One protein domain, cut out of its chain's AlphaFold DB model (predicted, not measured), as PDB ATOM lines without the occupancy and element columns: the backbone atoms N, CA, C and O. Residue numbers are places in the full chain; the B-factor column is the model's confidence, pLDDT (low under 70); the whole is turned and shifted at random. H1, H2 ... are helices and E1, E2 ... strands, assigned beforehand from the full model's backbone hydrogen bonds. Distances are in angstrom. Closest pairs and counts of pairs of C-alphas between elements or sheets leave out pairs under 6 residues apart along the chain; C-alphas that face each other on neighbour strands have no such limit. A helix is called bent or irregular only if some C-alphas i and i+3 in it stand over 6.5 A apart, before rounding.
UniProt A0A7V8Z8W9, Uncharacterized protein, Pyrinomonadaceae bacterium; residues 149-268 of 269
ATOM      1  N   SER A 149     198.434 192.843 267.670       97.06
ATOM      2  CA  SER A 149     198.920 193.777 266.643       97.06
ATOM      3  C   SER A 149     198.000 193.905 265.425       97.06
ATOM      4  O   SER A 149     198.091 194.915 264.727       97.06
ATOM      5  N   ASN A 150     197.077 192.960 265.217       96.88
ATOM      6  CA  ASN A 150     196.054 193.027 264.170       96.88
ATOM      7  C   ASN A 150     194.995 194.118 264.424       96.88
ATOM      8  O   ASN A 150     194.151 194.370 263.566       96.88
ATOM      9  N   GLY A 151     194.997 194.759 265.600       96.75
ATOM     10  CA  GLY A 151     194.142 195.910 265.882       96.75
ATOM     11  C   GLY A 151     194.537 197.156 265.080       96.75
ATOM     12  O   GLY A 151     195.720 197.506 264.992       96.75
ATOM     13  N   LYS A 152     193.533 197.865 264.550       96.12
ATOM     14  CA  LYS A 152     193.709 199.041 263.668       96.12
ATOM     15  C   LYS A 152     194.415 200.225 264.331       96.12
ATOM     16  O   LYS A 152     195.085 201.003 263.662       96.12
ATOM     17  N   ASN A 153     194.249 200.383 265.638       96.81
ATOM     18  CA  ASN A 153     194.845 201.455 266.431       96.81
ATOM     19  C   ASN A 153     195.213 200.940 267.830       96.81
ATOM     20  O   ASN A 153     194.846 199.827 268.200       96.81
ATOM     21  N   ALA A 154     195.937 201.744 268.612       97.25
ATOM     22  CA  ALA A 154     196.415 201.343 269.937       97.25
ATOM     23  C   ALA A 154     195.284 200.869 270.868       97.25
ATOM     24  O   ALA A 154     195.430 199.835 271.516       97.25
ATOM     25  N   LEU A 155     194.145 201.571 270.874       96.00
ATOM     26  CA  LEU A 155     192.977 201.189 271.669       96.00
ATOM     27  C   LEU A 155     192.470 199.800 271.264       96.00
ATOM     28  O   LEU A 155     192.339 198.923 272.111       96.00
ATOM     29  N   GLU A 156     192.236 199.572 269.971       97.75
ATOM     30  CA  GLU A 156     191.756 198.285 269.467       97.75
ATOM     31  C   GLU A 156     192.727 197.144 269.803       97.75
ATOM     32  O   GLU A 156     192.282 196.086 270.237       97.75
ATOM     33  N   ARG A 157     194.044 197.366 269.686       98.31
ATOM     34  CA  ARG A 157     195.068 196.376 270.070       98.31
ATOM     35  C   ARG A 157     194.966 196.010 271.551       98.31
ATOM     36  O   ARG A 157     194.971 194.830 271.898       98.31
ATOM     37  N   THR A 158     194.813 197.005 272.427       96.81
ATOM     38  CA  THR A 158     194.621 196.774 273.865       96.81
ATOM     39  C   THR A 158     193.345 195.978 274.144       96.81
ATOM     40  O   THR A 158     193.401 194.993 274.881       96.81
ATOM     41  N   LEU A 159     192.210 196.361 273.546       97.69
ATOM     42  CA  LEU A 159     190.922 195.691 273.777       97.69
ATOM     43  C   LEU A 159     190.908 194.260 273.225       97.69
ATOM     44  O   LEU A 159     190.421 193.355 273.903       97.69
ATOM     45  N   ARG A 160     191.505 194.030 272.045       98.00
ATOM     46  CA  ARG A 160     191.718 192.684 271.487       98.00
ATOM     47  C   ARG A 160     192.501 191.812 272.457       98.00
ATOM     48  O   ARG A 160     192.052 190.709 272.740       98.00
ATOM     49  N   GLY A 161     193.586 192.328 273.033       95.62
ATOM     50  CA  GLY A 161     194.382 191.583 274.008       95.62
ATOM     51  C   GLY A 161     193.625 191.238 275.288       95.62
ATOM     52  O   GLY A 161     193.767 190.130 275.802       95.62
ATOM     53  N   VAL A 162     192.795 192.151 275.805       96.50
ATOM     54  CA  VAL A 162     191.952 191.874 276.983       96.50
ATOM     55  C   VAL A 162     190.939 190.769 276.676       96.50
ATOM     56  O   VAL A 162     190.860 189.802 277.430       96.50
ATOM     57  N   ILE A 163     190.214 190.875 275.559       97.12
ATOM     58  CA  ILE A 163     189.203 189.881 275.165       97.12
ATOM     59  C   ILE A 163     189.867 188.540 274.835       97.12
ATOM     60  O   ILE A 163     189.412 187.506 275.311       97.12
ATOM     61  N   ARG A 164     190.986 188.535 274.104       97.62
ATOM     62  CA  ARG A 164     191.755 187.323 273.798       97.62
ATOM     63  C   ARG A 164     192.141 186.570 275.065       97.62
ATOM     64  O   ARG A 164     191.866 185.383 275.149       97.62
ATOM     65  N   ARG A 165     192.694 187.249 276.077       93.94
ATOM     66  CA  ARG A 165     193.068 186.619 277.361       93.94
ATOM     67  C   ARG A 165     191.881 186.039 278.138       93.94
ATOM     68  O   ARG A 165     192.077 185.139 278.954       93.94
ATOM     69  N   ALA A 166     190.663 186.538 277.914       93.12
ATOM     70  CA  ALA A 166     189.472 185.967 278.537       93.12
ATOM     71  C   ALA A 166     189.176 184.555 277.997       93.12
ATOM     72  O   ALA A 166     188.842 183.668 278.785       93.12
ATOM     73  N   TRP A 167     189.376 184.341 276.692       94.94
ATOM     74  CA  TRP A 167     189.024 183.104 275.981       94.94
ATOM     75  C   TRP A 167     190.188 182.142 275.763       94.94
ATOM     76  O   TRP A 167     190.007 180.938 275.883       94.94
ATOM     77  N   GLU A 168     191.373 182.658 275.450       92.38
ATOM     78  CA  GLU A 168     192.574 181.853 275.251       92.38
ATOM     79  C   GLU A 168     192.967 181.177 276.567       92.38
ATOM     80  O   GLU A 168     193.070 181.826 277.615       92.38
ATOM     81  N   LYS A 169     193.191 179.864 276.509       92.12
ATOM     82  CA  LYS A 169     193.617 179.050 277.650       92.12
ATOM     83  C   LYS A 169     194.734 178.126 277.209       92.12
ATOM     84  O   LYS A 169     194.640 177.462 276.181       92.12
ATOM     85  N   LYS A 170     195.788 178.050 278.018       91.81
ATOM     86  CA  LYS A 170     196.756 176.959 277.891       91.81
ATOM     87  C   LYS A 170     196.102 175.673 278.385       91.81
ATOM     88  O   LYS A 170     195.296 175.724 279.314       91.81
ATOM     89  N   ALA A 171     196.478 174.545 277.792       90.00
ATOM     90  CA  ALA A 171     196.161 173.255 278.384       90.00
ATOM     91  C   ALA A 171     196.786 173.176 279.786       90.00
ATOM     92  O   ALA A 171     197.889 173.692 280.008       90.00
ATOM     93  N   ALA A 172     196.073 172.565 280.732       86.25
ATOM     94  CA  ALA A 172     196.649 172.250 282.032       86.25
ATOM     95  C   ALA A 172     197.809 171.257 281.861       86.25
ATOM     96  O   ALA A 172     197.865 170.514 280.878       86.25
ATOM     97  N   GLU A 173     198.738 171.235 282.813       90.06
ATOM     98  CA  GLU A 173     199.863 170.303 282.763       90.06
ATOM     99  C   GLU A 173     199.362 168.850 282.679       90.06
ATOM    100  O   GLU A 173     198.454 168.446 283.405       90.06
ATOM    101  N   GLY A 174     199.900 168.084 281.725       88.81
ATOM    102  CA  GLY A 174     199.473 166.706 281.452       88.81
ATOM    103  C   GLY A 174     198.111 166.552 280.757       88.81
ATOM    104  O   GLY A 174     197.714 165.425 280.467       88.81
ATOM    105  N   SER A 175     197.407 167.649 280.461       86.69
ATOM    106  CA  SER A 175     196.106 167.651 279.775       86.69
ATOM    107  C   SER A 175     196.222 168.162 278.335       86.69
ATOM    108  O   SER A 175     197.207 168.799 277.961       86.69
ATOM    109  N   ASP A 176     195.214 167.881 277.512       90.69
ATOM    110  CA  ASP A 176     194.990 168.541 276.224       90.69
ATOM    111  C   ASP A 176     193.945 169.668 276.376       90.69
ATOM    112  O   ASP A 176     193.633 170.096 277.490       90.69
ATOM    113  N   GLY A 177     193.452 170.220 275.267       90.31
ATOM    114  CA  GLY A 177     192.397 171.232 275.296       90.31
ATOM    115  C   GLY A 177     192.905 172.666 275.428       90.31
ATOM    116  O   GLY A 177     192.249 173.507 276.043       90.31
ATOM    117  N   ALA A 178     194.070 172.972 274.846       93.81
ATOM    118  CA  ALA A 178     194.469 174.364 274.667       93.81
ATOM    119  C   ALA A 178     193.431 175.078 273.786       93.81
ATOM    120  O   ALA A 178     193.021 174.547 272.753       93.81
ATOM    121  N   VAL A 179     193.019 176.277 274.201       95.56
ATOM    122  CA  VAL A 179     192.028 177.098 273.505       95.56
ATOM    123  C   VAL A 179     192.737 178.260 272.831       95.56
ATOM    124  O   VAL A 179     193.348 179.090 273.508       95.56
ATOM    125  N   THR A 180     192.607 178.353 271.513       97.88
ATOM    126  CA  THR A 180     193.026 179.512 270.721       97.88
ATOM    127  C   THR A 180     191.819 180.308 270.242       97.88
ATOM    128  O   THR A 180     190.685 179.823 270.277       97.88
ATOM    129  N   ILE A 181     192.040 181.554 269.825       98.06
ATOM    130  CA  ILE A 181     190.983 182.463 269.368       98.06
ATOM    131  C   ILE A 181     191.407 183.247 268.125       98.06
ATOM    132  O   ILE A 181     192.468 183.867 268.092       98.06
ATOM    133  N   THR A 182     190.528 183.286 267.130       98.19
ATOM    134  CA  THR A 182     190.695 184.058 265.891       98.19
ATOM    135  C   THR A 182     189.520 185.013 265.732       98.19
ATOM    136  O   THR A 182     188.368 184.591 265.821       98.19
ATOM    137  N   PHE A 183     189.782 186.296 265.492       98.12
ATOM    138  CA  PHE A 183     188.742 187.310 265.331       98.12
ATOM    139  C   PHE A 183     188.403 187.501 263.851       98.12
ATOM    140  O   PHE A 183     189.232 187.979 263.080       98.12
ATOM    141  N   GLN A 184     187.157 187.231 263.456       97.75
ATOM    142  CA  GLN A 184     186.667 187.581 262.117       97.75
ATOM    143  C   GLN A 184     186.197 189.035 262.040       97.75
ATOM    144  O   GLN A 184     186.342 189.690 261.009       97.75
ATOM    145  N   ARG A 185     185.632 189.565 263.131       97.38
ATOM    146  CA  ARG A 185     185.204 190.965 263.220       97.38
ATOM    147  C   ARG A 185     185.519 191.527 264.595       97.38
ATOM    148  O   ARG A 185     185.226 190.901 265.608       97.38
ATOM    149  N   PHE A 186     186.041 192.746 264.622       97.81
ATOM    150  CA  PHE A 186     186.264 193.504 265.845       97.81
ATOM    151  C   PHE A 186     185.871 194.961 265.605       97.81
ATOM    152  O   PHE A 186     186.403 195.615 264.707       97.81
ATOM    153  N   SER A 187     184.888 195.458 266.351       96.56
ATOM    154  CA  SER A 187     184.362 196.812 266.194       96.56
ATOM    155  C   SER A 187     184.260 197.486 267.551       96.56
ATOM    156  O   SER A 187     183.523 197.031 268.421       96.56
ATOM    157  N   VAL A 188     184.998 198.583 267.705       96.94
ATOM    158  CA  VAL A 188     184.918 199.473 268.864       96.94
ATOM    159  C   VAL A 188     183.968 200.612 268.513       96.94
ATOM    160  O   VAL A 188     184.173 201.299 267.514       96.94
ATOM    161  N   SER A 189     182.910 200.778 269.302       95.19
ATOM    162  CA  SER A 189     181.923 201.848 269.127       95.19
ATOM    163  C   SER A 189     182.380 203.147 269.792       95.19
ATOM    164  O   SER A 189     183.388 203.181 270.501       95.19
ATOM    165  N   ALA A 190     181.620 204.227 269.575       93.94
ATOM    166  CA  ALA A 190     181.878 205.508 270.223       93.94
ATOM    167  C   ALA A 190     181.919 205.365 271.762       93.94
ATOM    168  O   ALA A 190     181.095 204.636 272.329       93.94
ATOM    169  N   PRO A 191     182.857 206.051 272.445       96.69
ATOM    170  CA  PRO A 191     182.933 206.020 273.897       96.69
ATOM    171  C   PRO A 191     181.675 206.626 274.517       96.69
ATOM    172  O   PRO A 191     181.147 207.629 274.034       96.69
ATOM    173  N   ARG A 192     181.239 206.064 275.643       93.75
ATOM    174  CA  ARG A 192     180.170 206.624 276.475       93.75
ATOM    175  C   ARG A 192     180.678 206.904 277.880       93.75
ATOM    176  O   ARG A 192     181.553 206.202 278.380       93.75
ATOM    177  N   ALA A 193     180.106 207.908 278.536       92.44
ATOM    178  CA  ALA A 193     180.386 208.147 279.947       92.44
ATOM    179  C   ALA A 193     179.951 206.942 280.795       92.44
ATOM    180  O   ALA A 193     178.936 206.292 280.502       92.44
ATOM    181  N   TRP A 194     180.704 206.667 281.860       86.94
ATOM    182  CA  TRP A 194     180.236 205.774 282.911       86.94
ATOM    183  C   TRP A 194     178.970 206.366 283.532       86.94
ATOM    184  O   TRP A 194     178.902 207.559 283.834       86.94
ATOM    185  N   ARG A 195     177.942 205.532 283.680       82.94
ATOM    186  CA  ARG A 195     176.705 205.888 284.367       82.94
ATOM    187  C   ARG A 195     176.498 204.838 285.448       82.94
ATOM    188  O   ARG A 195     176.403 203.665 285.078       82.94
ATOM    189  N   PRO A 196     176.450 205.217 286.734       73.75
ATOM    190  CA  PRO A 196     176.091 204.277 287.778       73.75
ATOM    191  C   PRO A 196     174.673 203.793 287.485       73.75
ATOM    192  O   PRO A 196     173.720 204.567 287.540       73.75
ATOM    193  N   THR A 197     174.537 202.529 287.102       67.06
ATOM    194  CA  THR A 197     173.249 201.842 287.130       67.06
ATOM    195  C   THR A 197     173.157 201.088 288.449       67.06
ATOM    196  O   THR A 197     174.179 200.757 289.046       67.06
ATOM    197  N   ALA A 198     171.940 200.795 288.911       54.81
ATOM    198  CA  ALA A 198     171.719 200.026 290.141       54.81
ATOM    199  C   ALA A 198     172.306 198.596 290.092       54.81
ATOM    200  O   ALA A 198     172.313 197.891 291.093       54.81
ATOM    201  N   THR A 199     172.785 198.158 288.925       59.38
ATOM    202  CA  THR A 199     173.430 196.865 288.703       59.38
ATOM    203  C   THR A 199     174.953 197.024 288.753       59.38
ATOM    204  O   THR A 199     175.533 197.670 287.879       59.38
ATOM    205  N   ASP A 200     175.606 196.377 289.717       62.66
ATOM    206  CA  ASP A 200     177.040 196.481 290.054       62.66
ATOM    207  C   ASP A 200     178.055 196.069 288.966       62.66
ATOM    208  O   ASP A 200     179.263 196.050 289.223       62.66
ATOM    209  N   ALA A 201     177.616 195.784 287.736       69.12
ATOM    210  CA  ALA A 201     178.457 195.300 286.637       69.12
ATOM    211  C   ALA A 201     179.639 196.233 286.292       69.12
ATOM    212  O   ALA A 201     180.617 195.791 285.690       69.12
ATOM    213  N   TYR A 202     179.567 197.506 286.699       82.88
ATOM    214  CA  TYR A 202     180.616 198.511 286.491       82.88
ATOM    215  C   TYR A 202     181.105 199.160 287.792       82.88
ATOM    216  O   TYR A 202     181.684 200.247 287.748       82.88
ATOM    217  N   SER A 203     180.892 198.523 288.947       85.50
ATOM    218  CA  SER A 203     181.357 199.012 290.260       85.50
ATOM    219  C   SER A 203     182.876 199.230 290.313       85.50
ATOM    220  O   SER A 203     183.362 200.059 291.085       85.50
ATOM    221  N   GLN A 204     183.622 198.535 289.455       88.12
ATOM    222  CA  GLN A 204     185.079 198.588 289.358       88.12
ATOM    223  C   GLN A 204     185.615 199.565 288.297       88.12
ATOM    224  O   GLN A 204     186.827 199.758 288.194       88.12
ATOM    225  N   ALA A 205     184.741 200.194 287.507       91.69
ATOM    226  CA  ALA A 205     185.151 201.150 286.483       91.69
ATOM    227  C   ALA A 205     185.575 202.496 287.095       91.69
ATOM    228  O   ALA A 205     184.985 202.962 288.075       91.69
ATOM    229  N   ASP A 206     186.588 203.137 286.509       92.94
ATOM    230  CA  ASP A 206     186.958 204.519 286.817       92.94
ATOM    231  C   ASP A 206     185.888 205.473 286.249       92.94
ATOM    232  O   ASP A 206     185.751 205.577 285.025       92.94
ATOM    233  N   PRO A 207     185.143 206.209 287.099       92.88
ATOM    234  CA  PRO A 207     184.061 207.084 286.648       92.88
ATOM    235  C   PRO A 207     184.549 208.282 285.817       92.88
ATOM    236  O   PRO A 207     183.741 208.935 285.159       92.88
ATOM    237  N   LYS A 208     185.855 208.589 285.831       94.94
ATOM    238  CA  LYS A 208     186.464 209.676 285.047       94.94
ATOM    239  C   LYS A 208     186.888 209.235 283.646       94.94
ATOM    240  O   LYS A 208     187.375 210.059 282.869       94.94
ATOM    241  N   LYS A 209     186.760 207.948 283.319       95.62
ATOM    242  CA  LYS A 209     187.157 207.377 282.031       95.62
ATOM    243  C   LYS A 209     185.933 206.851 281.279       95.62
ATOM    244  O   LYS A 209     184.943 206.455 281.894       95.62
ATOM    245  N   PRO A 210     185.965 206.871 279.938       96.12
ATOM    246  CA  PRO A 210     184.861 206.351 279.147       96.12
ATOM    247  C   PRO A 210     184.781 204.820 279.209       96.12
ATOM    248  O   PRO A 210     185.775 204.130 279.440       96.12
ATOM    249  N   ILE A 211     183.589 204.308 278.915       95.19
ATOM    250  CA  ILE A 211     183.332 202.912 278.563       95.19
ATOM    251  C   ILE A 211     183.289 202.811 277.035       95.19
ATOM    252  O   ILE A 211     182.645 203.627 276.373       95.19
ATOM    253  N   TYR A 212     183.944 201.795 276.487       96.62
ATOM    254  CA  TYR A 212     183.984 201.464 275.068       96.62
ATOM    255  C   TYR A 212     183.151 200.207 274.799       96.62
ATOM    256  O   TYR A 212     183.591 199.110 275.153       96.62
ATOM    257  N   PRO A 213     181.981 200.328 274.151       95.50
ATOM    258  CA  PRO A 213     181.241 199.167 273.679       95.50
ATOM    259  C   PRO A 213     182.002 198.494 272.533       95.50
ATOM    260  O   PRO A 213     182.406 199.151 271.568       95.50
ATOM    261  N   VAL A 214     182.182 197.182 272.615       96.38
ATOM    262  CA  VAL A 214     182.887 196.375 271.619       96.38
ATOM    263  C   VAL A 214     181.977 195.257 271.130       96.38
ATOM    264  O   VAL A 214     181.445 194.490 271.928       96.38
ATOM    265  N   ARG A 215     181.833 195.129 269.811       96.00
ATOM    266  CA  ARG A 215     181.168 193.996 269.156       96.00
ATOM    267  C   ARG A 215     182.211 193.154 268.438       96.00
ATOM    268  O   ARG A 215     182.975 193.675 267.621       96.00
ATOM    269  N   THR A 216     182.237 191.860 268.730       96.94
ATOM    270  CA  THR A 216     183.220 190.934 268.159       96.94
ATOM    271  C   THR A 216     182.554 189.692 267.598       96.94
ATOM    272  O   THR A 216     181.694 189.120 268.264       96.94
ATOM    273  N   ILE A 217     183.029 189.237 266.442       97.69
ATOM    274  CA  ILE A 217     182.798 187.884 265.933       97.69
ATOM    275  C   ILE A 217     184.150 187.180 265.968       97.69
ATOM    276  O   ILE A 217     185.125 187.701 265.415       97.69
ATOM    277  N   PHE A 218     184.220 186.054 266.665       97.94
ATOM    278  CA  PHE A 218     185.441 185.266 266.799       97.94
ATOM    279  C   PHE A 218     185.130 183.770 266.810       97.94
ATOM    280  O   PHE A 218     184.020 183.349 267.139       97.94
ATOM    281  N   THR A 219     186.132 182.962 266.484       98.31
ATOM    282  CA  THR A 219     186.099 181.512 266.668       98.31
ATOM    283  C   THR A 219     187.104 181.124 267.730       98.31
ATOM    284  O   THR A 219     188.271 181.495 267.630       98.31
ATOM    285  N   THR A 220     186.663 180.354 268.721       98.06
ATOM    286  CA  THR A 220     187.567 179.609 269.596       98.06
ATOM    287  C   THR A 220     187.811 178.225 269.018       98.06
ATOM    288  O   THR A 220     186.869 177.583 268.550       98.06
ATOM    289  N   CYS A 221     189.050 177.754 269.069       97.50
ATOM    290  CA  CYS A 221     189.432 176.405 268.671       97.50
ATOM    291  C   CYS A 221     190.064 175.706 269.871       97.50
ATOM    292  O   CYS A 221     191.020 176.223 270.439       97.50
ATOM    293  N   THR A 222     189.513 174.560 270.259       96.75
ATOM    294  CA  THR A 222     190.044 173.723 271.335       96.75
ATOM    295  C   THR A 222     190.652 172.472 270.733       96.75
ATOM    296  O   THR A 222     189.967 171.731 270.021       96.75
ATOM    297  N   ASP A 223     191.937 172.265 271.004       93.38
ATOM    298  CA  ASP A 223     192.720 171.172 270.443       93.38
ATOM    299  C   ASP A 223     192.845 170.021 271.454       93.38
ATOM    300  O   ASP A 223     193.616 170.102 272.415       93.38
ATOM    301  N   TYR A 224     192.058 168.962 271.258       93.56
ATOM    302  CA  TYR A 224     192.147 167.726 272.032       93.56
ATOM    303  C   TYR A 224     192.997 166.686 271.296       93.56
ATOM    304  O   TYR A 224     193.225 166.745 270.085       93.56
ATOM    305  N   ARG A 225     193.439 165.660 272.015       92.00
ATOM    306  CA  ARG A 225     194.184 164.533 271.449       92.00
ATOM    307  C   ARG A 225     193.363 163.770 270.414       92.00
ATOM    308  O   ARG A 225     193.922 163.327 269.421       92.00
ATOM    309  N   THR A 226     192.058 163.632 270.638       92.25
ATOM    310  CA  THR A 226     191.153 162.825 269.803       92.25
ATOM    311  C   THR A 226     190.317 163.649 268.830       92.25
ATOM    312  O   THR A 226     189.729 163.092 267.905       92.25
ATOM    313  N   ALA A 227     190.235 164.967 269.022       94.00
ATOM    314  CA  ALA A 227     189.359 165.821 268.236       94.00
ATOM    315  C   ALA A 227     189.749 167.297 268.312       94.00
ATOM    316  O   ALA A 227     190.522 167.727 269.162       94.00
ATOM    317  N   ILE A 228     189.143 168.094 267.444       95.38
ATOM    318  CA  ILE A 228     189.109 169.548 267.542       95.38
ATOM    319  C   ILE A 228     187.668 169.992 267.711       95.38
ATOM    320  O   ILE A 228     186.780 169.527 266.999       95.38
ATOM    321  N   THR A 229     187.453 170.933 268.625       96.00
ATOM    322  CA  THR A 229     186.170 171.629 268.769       96.00
ATOM    323  C   THR A 229     186.340 173.084 268.372       96.00
ATOM    324  O   THR A 229     187.198 173.785 268.909       96.00
ATOM    325  N   ARG A 230     185.528 173.560 267.431       97.00
ATOM    326  CA  ARG A 230     185.480 174.965 267.021       97.00
ATOM    327  C   ARG A 230     184.142 175.551 267.418       97.00
ATOM    328  O   ARG A 230     183.113 174.960 267.126       97.00
ATOM    329  N   ARG A 231     184.158 176.728 268.033       96.88
ATOM    330  CA  ARG A 231     182.944 177.471 268.376       96.88
ATOM    331  C   ARG A 231     183.055 178.887 267.850       96.88
ATOM    332  O   ARG A 231     183.929 179.640 268.275       96.88
ATOM    333  N   LYS A 232     182.200 179.243 266.902       97.31
ATOM    334  CA  LYS A 232     182.091 180.593 266.352       97.31
ATOM    335  C   LYS A 232     181.007 181.335 267.120       97.31
ATOM    336  O   LYS A 232     179.912 180.820 267.312       97.31
ATOM    337  N   MET A 233     181.337 182.531 267.583       95.94
ATOM    338  CA  MET A 233     180.520 183.296 268.514       95.94
ATOM    339  C   MET A 233     180.468 184.755 268.097       95.94
ATOM    340  O   MET A 233     181.456 185.319 267.620       95.94
ATOM    341  N   GLU A 234     179.332 185.387 268.367       95.56
ATOM    342  CA  GLU A 234     179.220 186.837 268.391       95.56
ATOM    343  C   GLU A 234     178.974 187.315 269.823       95.56
ATOM    344  O   GLU A 234     178.116 186.792 270.535       95.56
ATOM    345  N   ARG A 235     179.756 188.298 270.277       94.50
ATOM    346  CA  ARG A 235     179.678 188.833 271.642       94.50
ATOM    347  C   ARG A 235     179.726 190.349 271.655       94.50
ATOM    348  O   ARG A 235     180.376 190.981 270.817       94.50
ATOM    349  N   LEU A 236     179.062 190.904 272.661       95.06
ATOM    350  CA  LEU A 236     179.145 192.304 273.038       95.06
ATOM    351  C   LEU A 236     179.905 192.415 274.355       95.06
ATOM    352  O   LEU A 236     179.623 191.681 275.302       95.06
ATOM    353  N   TYR A 237     180.825 193.366 274.420       94.88
ATOM    354  CA  TYR A 237     181.546 193.727 275.628       94.88
ATOM    355  C   TYR A 237     181.388 195.210 275.899       94.88
ATOM    356  O   TYR A 237     181.328 196.015 274.974       94.88
ATOM    357  N   ASP A 238     181.422 195.567 277.170       94.94
ATOM    358  CA  ASP A 238     181.767 196.910 277.598       94.94
ATOM    359  C   ASP A 238     183.173 196.875 278.186       94.94
ATOM    360  O   ASP A 238     183.426 196.202 279.188       94.94
ATOM    361  N   CYS A 239     184.092 197.594 277.546       95.62
ATOM    362  CA  CYS A 239     185.472 197.708 277.987       95.62
ATOM    363  C   CYS A 239     185.719 199.051 278.673       95.62
ATOM    364  O   CYS A 239     185.312 200.095 278.172       95.62
ATOM    365  N   PHE A 240     186.398 199.050 279.812       95.69
ATOM    366  CA  PHE A 240     186.593 200.240 280.634       95.69
ATOM    367  C   PHE A 240     187.927 200.199 281.375       95.69
ATOM    368  O   PHE A 240     188.537 199.142 281.555       95.69
ATOM    369  N   THR A 241     188.381 201.370 281.817       95.94
ATOM    370  CA  THR A 241     189.531 201.473 282.717       95.94
ATOM    371  C   THR A 241     189.091 201.118 284.130       95.94
ATOM    372  O   THR A 241     188.123 201.685 284.635       95.94
ATOM    373  N   HIS A 242     189.783 200.183 284.770       94.19
ATOM    374  CA  HIS A 242     189.531 199.818 286.160       94.19
ATOM    375  C   HIS A 242     190.028 200.930 287.104       94.19
ATOM    376  O   HIS A 242     190.999 201.619 286.788       94.19
ATOM    377  N   LYS A 243     189.410 201.097 288.281       92.00
ATOM    378  CA  LYS A 243     189.800 202.116 289.286       92.00
ATOM    379  C   LYS A 243     191.281 202.053 289.679       92.00
ATOM    380  O   LYS A 243     191.913 203.081 289.880       92.00
ATOM    381  N   ASN A 244     191.836 200.844 289.727       91.69
ATOM    382  CA  ASN A 244     193.253 200.590 290.036       91.69
ATOM    383  C   ASN A 244     194.181 200.715 288.809       91.69
ATOM    384  O   ASN A 244     195.337 200.303 288.863       91.69
ATOM    385  N   GLY A 245     193.677 201.233 287.690       89.88
ATOM    386  CA  GLY A 245     194.363 201.216 286.405       89.88
ATOM    387  C   GLY A 245     194.198 199.891 285.655       89.88
ATOM    388  O   GLY A 245     193.656 198.912 286.164       89.88
ATOM    389  N   GLY A 246     194.661 199.875 284.406       93.75
ATOM    390  CA  GLY A 246     194.458 198.755 283.487       93.75
ATOM    391  C   GLY A 246     193.076 198.758 282.826       93.75
ATOM    392  O   GLY A 246     192.156 199.456 283.251       93.75
ATOM    393  N   VAL A 247     192.950 197.990 281.744       94.88
ATOM    394  CA  VAL A 247     191.710 197.870 280.967       94.88
ATOM    395  C   VAL A 247     191.076 196.510 281.220       94.88
ATOM    396  O   VAL A 247     191.760 195.486 281.185       94.88
ATOM    397  N   GLN A 248     189.766 196.505 281.441       95.06
ATOM    398  CA  GLN A 248     188.940 195.311 281.579       95.06
ATOM    399  C   GLN A 248     187.795 195.347 280.571       95.06
ATOM    400  O   GLN A 248     187.426 196.416 280.092       95.06
ATOM    401  N   CYS A 249     187.248 194.179 280.248       94.25
ATOM    402  CA  CYS A 249     186.079 194.040 279.393       94.25
ATOM    403  C   CYS A 249     185.103 193.066 280.044       94.25
ATOM    404  O   CYS A 249     185.482 191.942 280.371       94.25
ATOM    405  N   THR A 250     183.852 193.488 280.184       91.88
ATOM    406  CA  THR A 250     182.763 192.657 280.702       91.88
ATOM    407  C   THR A 250     181.817 192.332 279.560       91.88
ATOM    408  O   THR A 250     181.390 193.234 278.840       91.88
ATOM    409  N   GLN A 251     181.491 191.053 279.372       91.50
ATOM    410  CA  GLN A 251     180.487 190.650 278.388       91.50
ATOM    411  C   GLN A 251     179.110 191.171 278.821       91.50
ATOM    412  O   GLN A 251     178.704 190.971 279.964       91.50
ATOM    413  N   VAL A 252     178.376 191.817 277.915       88.44
ATOM    414  CA  VAL A 252     177.033 192.340 278.202       88.44
ATOM    415  C   VAL A 252     175.961 191.399 277.649       88.44
ATOM    416  O   VAL A 252     175.996 190.994 276.489       88.44
ATOM    417  N   GLY A 253     175.003 191.024 278.500       70.50
ATOM    418  CA  GLY A 253     174.044 189.932 278.274       70.50
ATOM    419  C   GLY A 253     172.901 190.202 277.290       70.50
ATOM    420  O   GLY A 253     171.880 189.524 277.362       70.50
ATOM    421  N   ARG A 254     173.020 191.177 276.382       62.16
ATOM    422  CA  ARG A 254     172.003 191.392 275.341       62.16
ATOM    423  C   ARG A 254     172.271 190.456 274.166       62.16
ATOM    424  O   ARG A 254     173.094 190.763 273.313       62.16
ATOM    425  N   THR A 255     171.578 189.321 274.142       59.12
ATOM    426  CA  THR A 255     171.623 188.331 273.050       59.12
ATOM    427  C   THR A 255     170.717 188.688 271.871       59.12
ATOM    428  O   THR A 255     170.904 188.151 270.785       59.12
ATOM    429  N   ALA A 256     169.762 189.612 272.042       66.38
ATOM    430  CA  ALA A 256     168.880 190.037 270.956       66.38
ATOM    431  C   ALA A 256     169.689 190.649 269.794       66.38
ATOM    432  O   ALA A 256     170.354 191.673 269.961       66.38
ATOM    433  N   GLY A 257     169.620 190.014 268.621       78.44
ATOM    434  CA  GLY A 257     170.332 190.440 267.410       78.44
ATOM    435  C   GLY A 257     171.803 190.013 267.331       78.44
ATOM    436  O   GLY A 257     172.530 190.541 266.482       78.44
ATOM    437  N   LEU A 258     172.248 189.101 268.204       88.12
ATOM    438  CA  LEU A 258     173.528 188.410 268.048       88.12
ATOM    439  C   LEU A 258     173.339 187.106 267.275       88.12
ATOM    440  O   LEU A 258     172.303 186.454 267.380       88.12
ATOM    441  N   MET A 259     174.363 186.736 266.516       89.94
ATOM    442  CA  MET A 259     174.480 185.423 265.892       89.94
ATOM    443  C   MET A 259     174.409 184.315 266.956       89.94
ATOM    444  O   MET A 259     175.039 184.429 268.012       89.94
ATOM    445  N   GLU A 260     173.672 183.244 266.658       89.56
ATOM    446  CA  GLU A 260     173.723 182.017 267.453       89.56
ATOM    447  C   GLU A 260     175.126 181.406 267.402       89.56
ATOM    448  O   GLU A 260     175.869 181.564 266.432       89.56
ATOM    449  N   ASP A 261     175.509 180.715 268.470       92.69
ATOM    450  CA  ASP A 261     176.806 180.060 268.492       92.69
ATOM    451  C   ASP A 261     176.792 178.845 267.562       92.69
ATOM    452  O   ASP A 261     175.957 177.954 267.704       92.69
ATOM    453  N   GLU A 262     177.753 178.785 266.645       93.38
ATOM    454  CA  GLU A 262     177.959 177.626 265.777       93.38
ATOM    455  C   GLU A 262     179.080 176.768 266.374       93.38
ATOM    456  O   GLU A 262     180.199 177.258 266.565       93.38
ATOM    457  N   GLU A 263     178.806 175.495 266.659       95.19
ATOM    458  CA  GLU A 263     179.793 174.537 267.165       95.19
ATOM    459  C   GLU A 263     180.074 173.441 266.131       95.19
ATOM    460  O   GLU A 263     179.164 172.898 265.508       95.19
ATOM    461  N   GLN A 264     181.352 173.113 265.947       94.00
ATOM    462  CA  GLN A 264     181.817 172.067 265.047       94.00
ATOM    463  C   GLN A 264     182.790 171.143 265.778       94.00
ATOM    464  O   GLN A 264     183.799 171.597 266.322       94.00
ATOM    465  N   TYR A 265     182.519 169.841 265.712       94.31
ATOM    466  CA  TYR A 265     183.391 168.781 266.205       94.31
ATOM    467  C   TYR A 265     184.080 168.074 265.034       94.31
ATOM    468  O   TYR A 265     183.427 167.687 264.064       94.31
ATOM    469  N   ILE A 266     185.401 167.911 265.112       93.38
ATOM    470  CA  ILE A 266     186.228 167.306 264.062       93.38
ATOM    471  C   ILE A 266     187.071 166.192 264.698       93.38
ATOM    472  O   ILE A 266     188.021 166.510 265.414       93.38
ATOM    473  N   PRO A 267     186.761 164.903 264.472       92.62
ATOM    474  CA  PRO A 267     187.578 163.810 264.989       92.62
ATOM    475  C   PRO A 267     188.948 163.773 264.298       92.62
ATOM    476  O   PRO A 267     189.057 164.050 263.102       92.62
ATOM    477  N   LYS A 268     189.991 163.413 265.050       89.75
ATOM    478  CA  LYS A 268     191.327 163.123 264.513       89.75
ATOM    479  C   LYS A 268     191.430 161.635 264.176       89.75
ATOM    480  O   LYS A 268     190.867 160.812 264.897       89.75
TER     481      LYS A 268
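Overview. This is residues 149 to 268 of the 269 residues of an uncharacterized protein of Pyrinomonadaceae bacterium (UniProt A0A7V8Z8W9). A twisted sheet curls round one helix, H1; the long, bent strands E1, E2 and E3 run side by side, and the short E4 and E5 lie beside opposite ends of E3. The 120 printed residues hold, in chain order, H1 E1 E2 E3 E4 E5, a mixed class of helices and strands. The branched sheet is antiparallel, and E1 to E4 form a meander, each strand the antiparallel neighbour of the one before. The whole is only just compact, close to loose, with a radius of gyration of the C-alphas of 16.1 A, and only just elongated, spanning 51 by 34 by 31 A.

Arrangement. In H1, residues 154 to 167, every O i to N i+4 pair is within hydrogen-bond range. E1, residues 178 to 188, bends by 70 degrees at residue 185. It forms a hairpin with E2, residues 211 to 223, with N 182 and O 219 2.9 A apart. E3, residues 227 to 241, lies on the other side of E2, in a second hairpin with N 220 and O 231 2.9 A apart. E4, residues 247 to 251, and E5, residues 262 to 267, lie on the other side of E3 from E2, with N 240 and O 248, and N 230 and O 264, each 2.8 A apart. H1 is on the sheet; its closest C-alphas to E4 are those of Val 162 and Gln 248, 6.5 A apart.

Along the chain. H1 begins at C-alpha 154 (196.415, 201.343, 269.937) and is 20.6 A long. E1 measures 27.5 A, E2 34.1 A, E3 38.5 A, E4 13.6 A and E5 16.9 A, ending at C-alpha 267 (187.578, 163.810, 264.989).

Size, cuts and confidence. The C-alphas of Lys 208 and Lys 268, the two farthest apart, are 51.1 A apart. The printed part has no cut; the link from E1 to E2 is long. Residues 197 to 201 and 254 to 256 have pLDDT under 70.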